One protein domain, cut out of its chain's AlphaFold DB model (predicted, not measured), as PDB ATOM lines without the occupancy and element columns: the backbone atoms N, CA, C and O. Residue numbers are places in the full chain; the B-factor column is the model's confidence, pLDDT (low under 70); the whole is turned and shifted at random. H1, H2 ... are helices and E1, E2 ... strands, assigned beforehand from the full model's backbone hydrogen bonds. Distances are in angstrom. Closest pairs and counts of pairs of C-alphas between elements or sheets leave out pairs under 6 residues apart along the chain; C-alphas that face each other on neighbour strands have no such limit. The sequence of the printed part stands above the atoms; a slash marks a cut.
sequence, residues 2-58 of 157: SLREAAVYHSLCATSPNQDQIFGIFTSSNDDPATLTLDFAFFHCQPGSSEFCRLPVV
ATOM      1  N   SER A   2      34.765  -9.532  20.353       86.56
ATOM      2  CA  SER A   2      33.901  -9.082  21.447       86.56
ATOM      3  C   SER A   2      32.802 -10.104  21.766       86.56
ATOM      4  O   SER A   2      32.413 -10.908  20.919       86.56
ATOM      5  N   LEU A   3      32.245 -10.050  22.983       86.88
ATOM      6  CA  LEU A   3      31.114 -10.906  23.385       86.88
ATOM      7  C   LEU A   3      29.898 -10.732  22.463       86.88
ATOM      8  O   LEU A   3      29.177 -11.686  22.178       86.88
ATOM      9  N   ARG A   4      29.688  -9.508  21.966       90.88
ATOM     10  CA  ARG A   4      28.615  -9.199  21.020       90.88
ATOM     11  C   ARG A   4      28.835  -9.892  19.677       90.88
ATOM     12  O   ARG A   4      27.888 -10.449  19.136       90.88
ATOM     13  N   GLU A   5      30.057  -9.859  19.148       90.50
ATOM     14  CA  GLU A   5      30.407 -10.536  17.890       90.50
ATOM     15  C   GLU A   5      30.184 -12.045  17.990       90.50
ATOM     16  O   GLU A   5      29.540 -12.620  17.114       90.50
ATOM     17  N   ALA A   6      30.622 -12.664  19.091       87.19
ATOM     18  CA  ALA A   6      30.415 -14.089  19.334       87.19
ATOM     19  C   ALA A   6      28.919 -14.455  19.381       87.19
ATOM     20  O   ALA A   6      28.489 -15.410  18.735       87.19
ATOM     21  N   ALA A   7      28.097 -13.665  20.083       88.19
ATOM     22  CA  ALA A   7      26.654 -13.897  20.159       88.19
ATOM     23  C   ALA A   7      25.964 -13.787  18.786       88.19
ATOM     24  O   ALA A   7      25.111 -14.608  18.448       88.19
ATOM     25  N   VAL A   8      26.350 -12.793  17.976       88.69
ATOM     26  CA  VAL A   8      25.829 -12.633  16.610       88.69
ATOM     27  C   VAL A   8      26.248 -13.810  15.732       88.69
ATOM     28  O   VAL A   8      25.403 -14.363  15.033       88.69
ATOM     29  N   TYR A   9      27.512 -14.234  15.805       87.81
ATOM     30  CA  TYR A   9      28.015 -15.384  15.056       87.81
ATOM     31  C   TYR A   9      27.223 -16.659  15.370       87.81
ATOM     32  O   TYR A   9      26.731 -17.315  14.454       87.81
ATOM     33  N   HIS A  10      27.017 -16.980  16.651       86.62
ATOM     34  CA  HIS A  10      26.244 -18.162  17.042       86.62
ATOM     35  C   HIS A  10      24.774 -18.084  16.604       86.62
ATOM     36  O   HIS A  10      24.211 -19.092  16.178       86.62
ATOM     37  N   SER A  11      24.162 -16.896  16.652       87.50
ATOM     38  CA  SER A  11      22.795 -16.681  16.157       87.50
ATOM     39  C   SER A  11      22.683 -16.959  14.652       87.50
ATOM     40  O   SER A  11      21.782 -17.672  14.213       87.50
ATOM     41  N   LEU A  12      23.645 -16.476  13.857       85.81
ATOM     42  CA  LEU A  12      23.699 -16.737  12.414       85.81
ATOM     43  C   LEU A  12      24.001 -18.212  12.103       85.81
ATOM     44  O   LEU A  12      23.387 -18.797  11.206       85.81
ATOM     45  N   CYS A  13      24.861 -18.855  12.896       82.94
ATOM     46  CA  CYS A  13      25.116 -20.297  12.815       82.94
ATOM     47  C   CYS A  13      23.847 -21.125  13.025       82.94
ATOM     48  O   CYS A  13      23.595 -22.060  12.269       82.94
ATOM     49  N   ALA A  14      23.007 -20.742  13.989       81.62
ATOM     50  CA  ALA A  14      21.738 -21.418  14.239       81.62
ATOM     51  C   ALA A  14      20.755 -21.301  13.059       81.62
ATOM     52  O   ALA A  14      19.970 -22.219  12.827       81.62
ATOM     53  N   THR A  15      20.802 -20.206  12.288       82.62
ATOM     54  CA  THR A  15      19.924 -20.023  11.117       82.62
ATOM     55  C   THR A  15      20.356 -20.811   9.878       82.62
ATOM     56  O   THR A  15      19.516 -21.132   9.039       82.62
ATOM     57  N   SER A  16      21.638 -21.165   9.766       75.75
ATOM     58  CA  SER A  16      22.187 -21.934   8.639       75.75
ATOM     59  C   SER A  16      23.240 -22.946   9.117       75.75
ATOM     60  O   SER A  16      24.439 -22.727   8.926       75.75
ATOM     61  N   PRO A  17      22.800 -24.071   9.717       65.50
ATOM     62  CA  PRO A  17      23.672 -25.031  10.405       65.50
ATOM     63  C   PRO A  17      24.530 -25.912   9.479       65.50
ATOM     64  O   PRO A  17      25.429 -26.591   9.958       65.50
ATOM     65  N   ASN A  18      24.283 -25.903   8.164       60.94
ATOM     66  CA  ASN A  18      24.982 -26.754   7.185       60.94
ATOM     67  C   ASN A  18      26.098 -26.028   6.414       60.94
ATOM     68  O   ASN A  18      26.513 -26.496   5.356       60.94
ATOM     69  N   GLN A  19      26.536 -24.858   6.880       64.69
ATOM     70  CA  GLN A  19      27.615 -24.104   6.245       64.69
ATOM     71  C   GLN A  19      28.757 -23.913   7.235       64.69
ATOM     72  O   GLN A  19      28.521 -23.504   8.370       64.69
ATOM     73  N   ASP A  20      29.986 -24.164   6.786       71.56
ATOM     74  CA  ASP A  20      31.194 -23.755   7.496       71.56
ATOM     75  C   ASP A  20      31.235 -22.224   7.534       71.56
ATOM     76  O   ASP A  20      31.682 -21.560   6.595       71.56
ATOM     77  N   GLN A  21      30.675 -21.641   8.595       81.31
ATOM     78  CA  GLN A  21      30.588 -20.194   8.726       81.31
ATOM     79  C   GLN A  21      31.924 -19.640   9.198       81.31
ATOM     80  O   GLN A  21      32.408 -19.955  10.287       81.31
ATOM     81  N   ILE A  22      32.500 -18.761   8.389       88.56
ATOM     82  CA  ILE A  22      33.732 -18.054   8.711       88.56
ATOM     83  C   ILE A  22      33.378 -16.629   9.129       88.56
ATOM     84  O   ILE A  22      32.590 -15.948   8.474       88.56
ATOM     85  N   PHE A  23      33.991 -16.165  10.212       89.62
ATOM     86  CA  PHE A  23      33.847 -14.806  10.712       89.62
ATOM     87  C   PHE A  23      35.099 -13.983  10.412       89.62
ATOM     88  O   PHE A  23      36.178 -14.296  10.910       89.62
ATOM     89  N   GLY A  24      34.958 -12.931   9.607       92.25
ATOM     90  CA  GLY A  24      36.033 -11.983   9.313       92.25
ATOM     91  C   GLY A  24      35.916 -10.713  10.154       92.25
ATOM     92  O   GLY A  24      34.851 -10.100  10.204       92.25
ATOM     93  N   ILE A  25      37.018 -10.297  10.774       93.44
ATOM     94  CA  ILE A  25      37.168  -8.999  11.437       93.44
ATOM     95  C   ILE A  25      38.118  -8.149  10.599       93.44
ATOM     96  O   ILE A  25      39.207  -8.609  10.260       93.44
ATOM     97  N   PHE A  26      37.716  -6.909  10.322       94.56
ATOM     98  CA  PHE A  26      38.524  -5.898   9.648       94.56
ATOM     99  C   PHE A  26      38.616  -4.678  10.557       94.56
ATOM    100  O   PHE A  26      37.591  -4.164  11.010       94.56
ATOM    101  N   THR A  27      39.830  -4.224  10.834       93.94
ATOM    102  CA  THR A  27      40.095  -3.066  11.686       93.94
ATOM    103  C   THR A  27      40.969  -2.072  10.949       93.94
ATOM    104  O   THR A  27      41.898  -2.451  10.242       93.94
ATOM    105  N   SER A  28      40.681  -0.790  11.135       93.94
ATOM    106  CA  SER A  28      41.517   0.303  10.655       93.94
ATOM    107  C   SER A  28      41.988   1.128  11.843       93.94
ATOM    108  O   SER A  28      41.144   1.570  12.629       93.94
ATOM    109  N   SER A  29      43.288   1.373  11.957       92.12
ATOM    110  CA  SER A  29      43.840   2.350  12.897       92.12
ATOM    111  C   SER A  29      44.559   3.458  12.136       92.12
ATOM    112  O   SER A  29      45.153   3.243  11.080       92.12
ATOM    113  N   ASN A  30      44.447   4.670  12.664       90.94
ATOM    114  CA  ASN A  30      45.044   5.879  12.105       90.94
ATOM    115  C   ASN A  30      45.673   6.679  13.251       90.94
ATOM    116  O   ASN A  30      45.357   7.849  13.460       90.94
ATOM    117  N   ASP A  31      46.470   5.981  14.065       88.06
ATOM    118  CA  ASP A  31      47.108   6.545  15.259       88.06
ATOM    119  C   ASP A  31      48.181   7.587  14.885       88.06
ATOM    120  O   ASP A  31      48.482   8.482  15.673       88.06
ATOM    121  N   ASP A  32      48.703   7.506  13.657       88.81
ATOM    122  CA  ASP A  32      49.551   8.508  13.013       88.81
ATOM    123  C   ASP A  32      48.825   9.069  11.774       88.81
ATOM    124  O   ASP A  32      48.479   8.296  10.884       88.81
ATOM    125  N   PRO A  33      48.615  10.394  11.654       87.81
ATOM    126  CA  PRO A  33      47.938  10.995  10.502       87.81
ATOM    127  C   PRO A  33      48.626  10.746   9.149       87.81
ATOM    128  O   PRO A  33      47.989  10.941   8.113       87.81
ATOM    129  N   ALA A  34      49.903  10.351   9.132       94.50
ATOM    130  CA  ALA A  34      50.613   9.983   7.908       94.50
ATOM    131  C   ALA A  34      50.491   8.490   7.548       94.50
ATOM    132  O   ALA A  34      50.848   8.108   6.431       94.50
ATOM    133  N   THR A  35      49.975   7.656   8.458       93.25
ATOM    134  CA  THR A  35      50.012   6.197   8.328       93.25
ATOM    135  C   THR A  35      48.668   5.566   8.679       93.25
ATOM    136  O   THR A  35      48.256   5.516   9.836       93.25
ATOM    137  N   LEU A  36      48.020   4.976   7.674       94.06
ATOM    138  CA  LEU A  36      46.823   4.158   7.856       94.06
ATOM    139  C   LEU A  36      47.209   2.679   7.947       94.06
ATOM    140  O   LEU A  36      47.791   2.134   7.009       94.06
ATOM    141  N   THR A  37      46.816   2.018   9.033       93.88
ATOM    142  CA  THR A  37      46.959   0.563   9.179       93.88
ATOM    143  C   THR A  37      45.610  -0.110   8.959       93.88
ATOM    144  O   THR A  37      44.602   0.305   9.532       93.88
ATOM    145  N   LEU A  38      45.589  -1.147   8.119       95.06
ATOM    146  CA  LEU A  38      44.417  -1.974   7.838       95.06
ATOM    147  C   LEU A  38      44.742  -3.426   8.178       95.06
ATOM    148  O   LEU A  38      45.504  -4.077   7.467       95.06
ATOM    149  N   ASP A  39      44.130  -3.926   9.242       94.06
ATOM    150  CA  ASP A  39      44.326  -5.285   9.732       94.06
ATOM    151  C   ASP A  39      43.080  -6.131   9.507       94.06
ATOM    152  O   ASP A  39      41.942  -5.654   9.579       94.06
ATOM    153  N   PHE A  40      43.293  -7.422   9.264       94.81
ATOM    154  CA  PHE A  40      42.205  -8.380   9.164       94.81
ATOM    155  C   PHE A  40      42.568  -9.739   9.761       94.81
ATOM    156  O   PHE A  40      43.719 -10.186   9.766       94.81
ATOM    157  N   ALA A  41      41.551 -10.423  10.273       94.25
ATOM    158  CA  ALA A  41      41.668 -11.779  10.782       94.25
ATOM    159  C   ALA A  41      40.362 -12.537  10.564       94.25
ATOM    160  O   ALA A  41      39.277 -11.987  10.735       94.25
ATOM    161  N   PHE A  42      40.481 -13.813  10.210       93.19
ATOM    162  CA  PHE A  42      39.344 -14.697  10.016       93.19
ATOM    163  C   PHE A  42      39.349 -15.769  11.093       93.19
ATOM    164  O   PHE A  42      40.408 -16.219  11.531       93.19
ATOM    165  N   PHE A  43      38.160 -16.161  11.526       91.12
ATOM    166  CA  PHE A  43      37.948 -17.110  12.601       91.12
ATOM    167  C   PHE A  43      36.872 -18.110  12.206       91.12
ATOM    168  O   PHE A  43      35.954 -17.785  11.455       91.12
ATOM    169  N   HIS A  44      36.958 -19.305  12.768       88.38
ATOM    170  CA  HIS A  44      35.859 -20.258  12.774       88.38
ATOM    171  C   HIS A  44      35.633 -20.753  14.199       88.38
ATOM    172  O   HIS A  44      36.550 -20.746  15.022       88.38
ATOM    173  N   CYS A  45      34.412 -21.182  14.483       84.62
ATOM    174  CA  CYS A  45      34.082 -21.865  15.720       84.62
ATOM    175  C   CYS A  45      33.527 -23.239  15.358       84.62
ATOM    176  O   CYS A  45      32.674 -23.361  14.478       84.62
ATOM    177  N   GLN A  46      34.048 -24.287  15.992       77.94
ATOM    178  CA  GLN A  46      33.546 -25.635  15.750       77.94
ATOM    179  C   GLN A  46      32.117 -25.780  16.296       77.94
ATOM    180  O   GLN A  46      31.799 -25.195  17.336       77.94
ATOM    181  N   PRO A  47      31.249 -26.579  15.650       72.44
ATOM    182  CA  PRO A  47      29.911 -26.849  16.164       72.44
ATOM    183  C   PRO A  47      29.955 -27.362  17.610       72.44
ATOM    184  O   PRO A  47      30.663 -28.319  17.916       72.44
ATOM    185  N   GLY A  48      29.203 -26.720  18.507       72.00
ATOM    186  CA  GLY A  48      29.168 -27.072  19.932       72.00
ATOM    187  C   GLY A  48      30.337 -26.538  20.768       72.00
ATOM    188  O   GLY A  48      30.341 -26.742  21.979       72.00
ATOM    189  N   SER A  49      31.290 -25.830  20.157       79.19
ATOM    190  CA  SER A  49      32.339 -25.097  20.863       79.19
ATOM    191  C   SER A  49      31.940 -23.634  21.082       79.19
ATOM    192  O   SER A  49      31.111 -23.074  20.363       79.19
ATOM    193  N   SER A  50      32.544 -23.007  22.088       80.69
ATOM    194  CA  SER A  50      32.546 -21.551  22.284       80.69
ATOM    195  C   SER A  50      33.898 -20.922  21.930       80.69
ATOM    196  O   SER A  50      34.084 -19.716  22.091       80.69
ATOM    197  N   GLU A  51      34.868 -21.736  21.513       86.81
ATOM    198  CA  GLU A  51      36.223 -21.302  21.209       86.81
ATOM    199  C   GLU A  51      36.366 -20.938  19.731       86.81
ATOM    200  O   GLU A  51      36.020 -21.711  18.836       86.81
ATOM    201  N   PHE A  52      36.916 -19.750  19.485       88.62
ATOM    202  CA  PHE A  52      37.182 -19.253  18.145       88.62
ATOM    203  C   PHE A  52      38.637 -19.493  17.768       88.62
ATOM    204  O   PHE A  52      39.554 -18.912  18.352       88.62
ATOM    205  N   CYS A  53      38.840 -20.291  16.730       88.94
ATOM    206  CA  CYS A  53      40.150 -20.565  16.167       88.94
ATOM    207  C   CYS A  53      40.427 -19.597  15.012       88.94
ATOM    208  O   CYS A  53      39.589 -19.417  14.124       88.94
ATOM    209  N   ARG A  54      41.608 -18.966  15.012       91.62
ATOM    210  CA  ARG A  54      42.043 -18.096  13.910       91.62
ATOM    211  C   ARG A  54      42.429 -18.947  12.702       91.62
ATOM    212  O   ARG A  54      43.199 -19.893  12.834       91.62
ATOM    213  N   LEU A  55      41.936 -18.569  11.528       89.12
ATOM    214  CA  LEU A  55      42.262 -19.208  10.260       89.12
ATOM    215  C   LEU A  55      43.452 -18.514   9.581       89.12
ATOM    216  O   LEU A  55      43.501 -17.278   9.555       89.12
ATOM    217  N   PRO A  56      44.392 -19.279   8.996       86.06
ATOM    218  CA  PRO A  56      45.373 -18.719   8.079       86.06
ATOM    219  C   PRO A  56      44.674 -18.238   6.801       86.06
ATOM    220  O   PRO A  56      43.768 -18.895   6.289       86.06
ATOM    221  N   VAL A  57      45.103 -17.087   6.285       84.38
ATOM    222  CA  VAL A  57      44.558 -16.492   5.059       84.38
ATOM    223  C   VAL A  57      45.683 -16.306   4.063       84.38
ATOM    224  O   VAL A  57      46.717 -15.731   4.395       84.38
ATOM    225  N   VAL A  58      45.450 -16.759   2.835       79.94
ATOM    226  CA  VAL A  58      46.359 -16.566   1.707       79.94
ATOM    227  C   VAL A  58      45.638 -15.726   0.665       79.94
ATOM    228  O   VAL A  58      44.559 -16.097   0.202       79.94
TER     229      VAL A  58
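This is residues 2 to 58 of the 157 residues of an uncharacterized protein of Spizellomyces sp. 'palustris' (UniProt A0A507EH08). A long, narrow, twisted hairpin of two strands, E1 and E2, makes the length of this domain, with the short strand E3 beside the last residues of E2 and the helix H1 near that same end, where it only grazes the sheet. The contacts between helix and sheet are few, and the whole is loose, with a radius of gyration of the C-alphas of 14.2 A, and elongated, spanning 44 by 26 by 17 A. You have 57 residues printed, with one named helix and three named strands in the order H1, E1, E2, E3 along the chain; the class is mixed, helices and strands. The sheet runs E1, E2, E3, antiparallel throughout, as a meander, each strand the antiparallel neighbour of the one before.

Find C-alpha 3 at (31.114, -10.906, 23.385); from there H1, residues 3 to 15, runs 18.9 A to C-alpha 15. Next look at C-alpha 23 at (33.847, -14.806, 10.712), where E1, residues 23 to 32, begins its 28.2 A. E2, residues 35 to 45, comes back over 33.1 A and is the longest strand by residues. E3, residues 52 to 55, covers 9.4 A and ends at C-alpha 55, at (42.262, -19.208, 10.260).

Begin with the strongly twisted sheet, whose edge strands are E1 and E3 and whose inner strand is E2. E1 and E2 form a hairpin, their directions at 160 degrees; look for N 25 and O 41, 2.8 A apart, and N 37 and O 29, 2.9 A apart, within hydrogen-bond range. E2 and E3 form a second hairpin, with directions at 119 degrees; here N 55 and O 42 are within hydrogen-bond range at 2.8 A, and the C-alphas of Phe 43 and Arg 54, which face each other, are 4.4 A apart. H1 is on the sheet but only grazes it, with its residues 5 to 13. Its closest C-alphas to E1 are those of Tyr 9 and Phe 23, 7.3 A apart, and H1 and E2 are near each other, with 5 pairs of C-alphas within 10 A. In H1 every O i to N i+4 pair is within hydrogen-bond range.

The two C-alphas farthest apart are those of Asn 18 and Ala 34, at 44.8 A, while those of Ser 2 and Val 58, the first and last printed, are 24.5 A apart. The printed part has no cut. The link from E1 to E2 is tight; those from H1 to E1 and from E2 to E3 are short, and no link is long. In the B-factor column the mean pLDDT of the printed part is 86.3; look to residues 17 to 19 for the three values under 70, where the model's confidence is low.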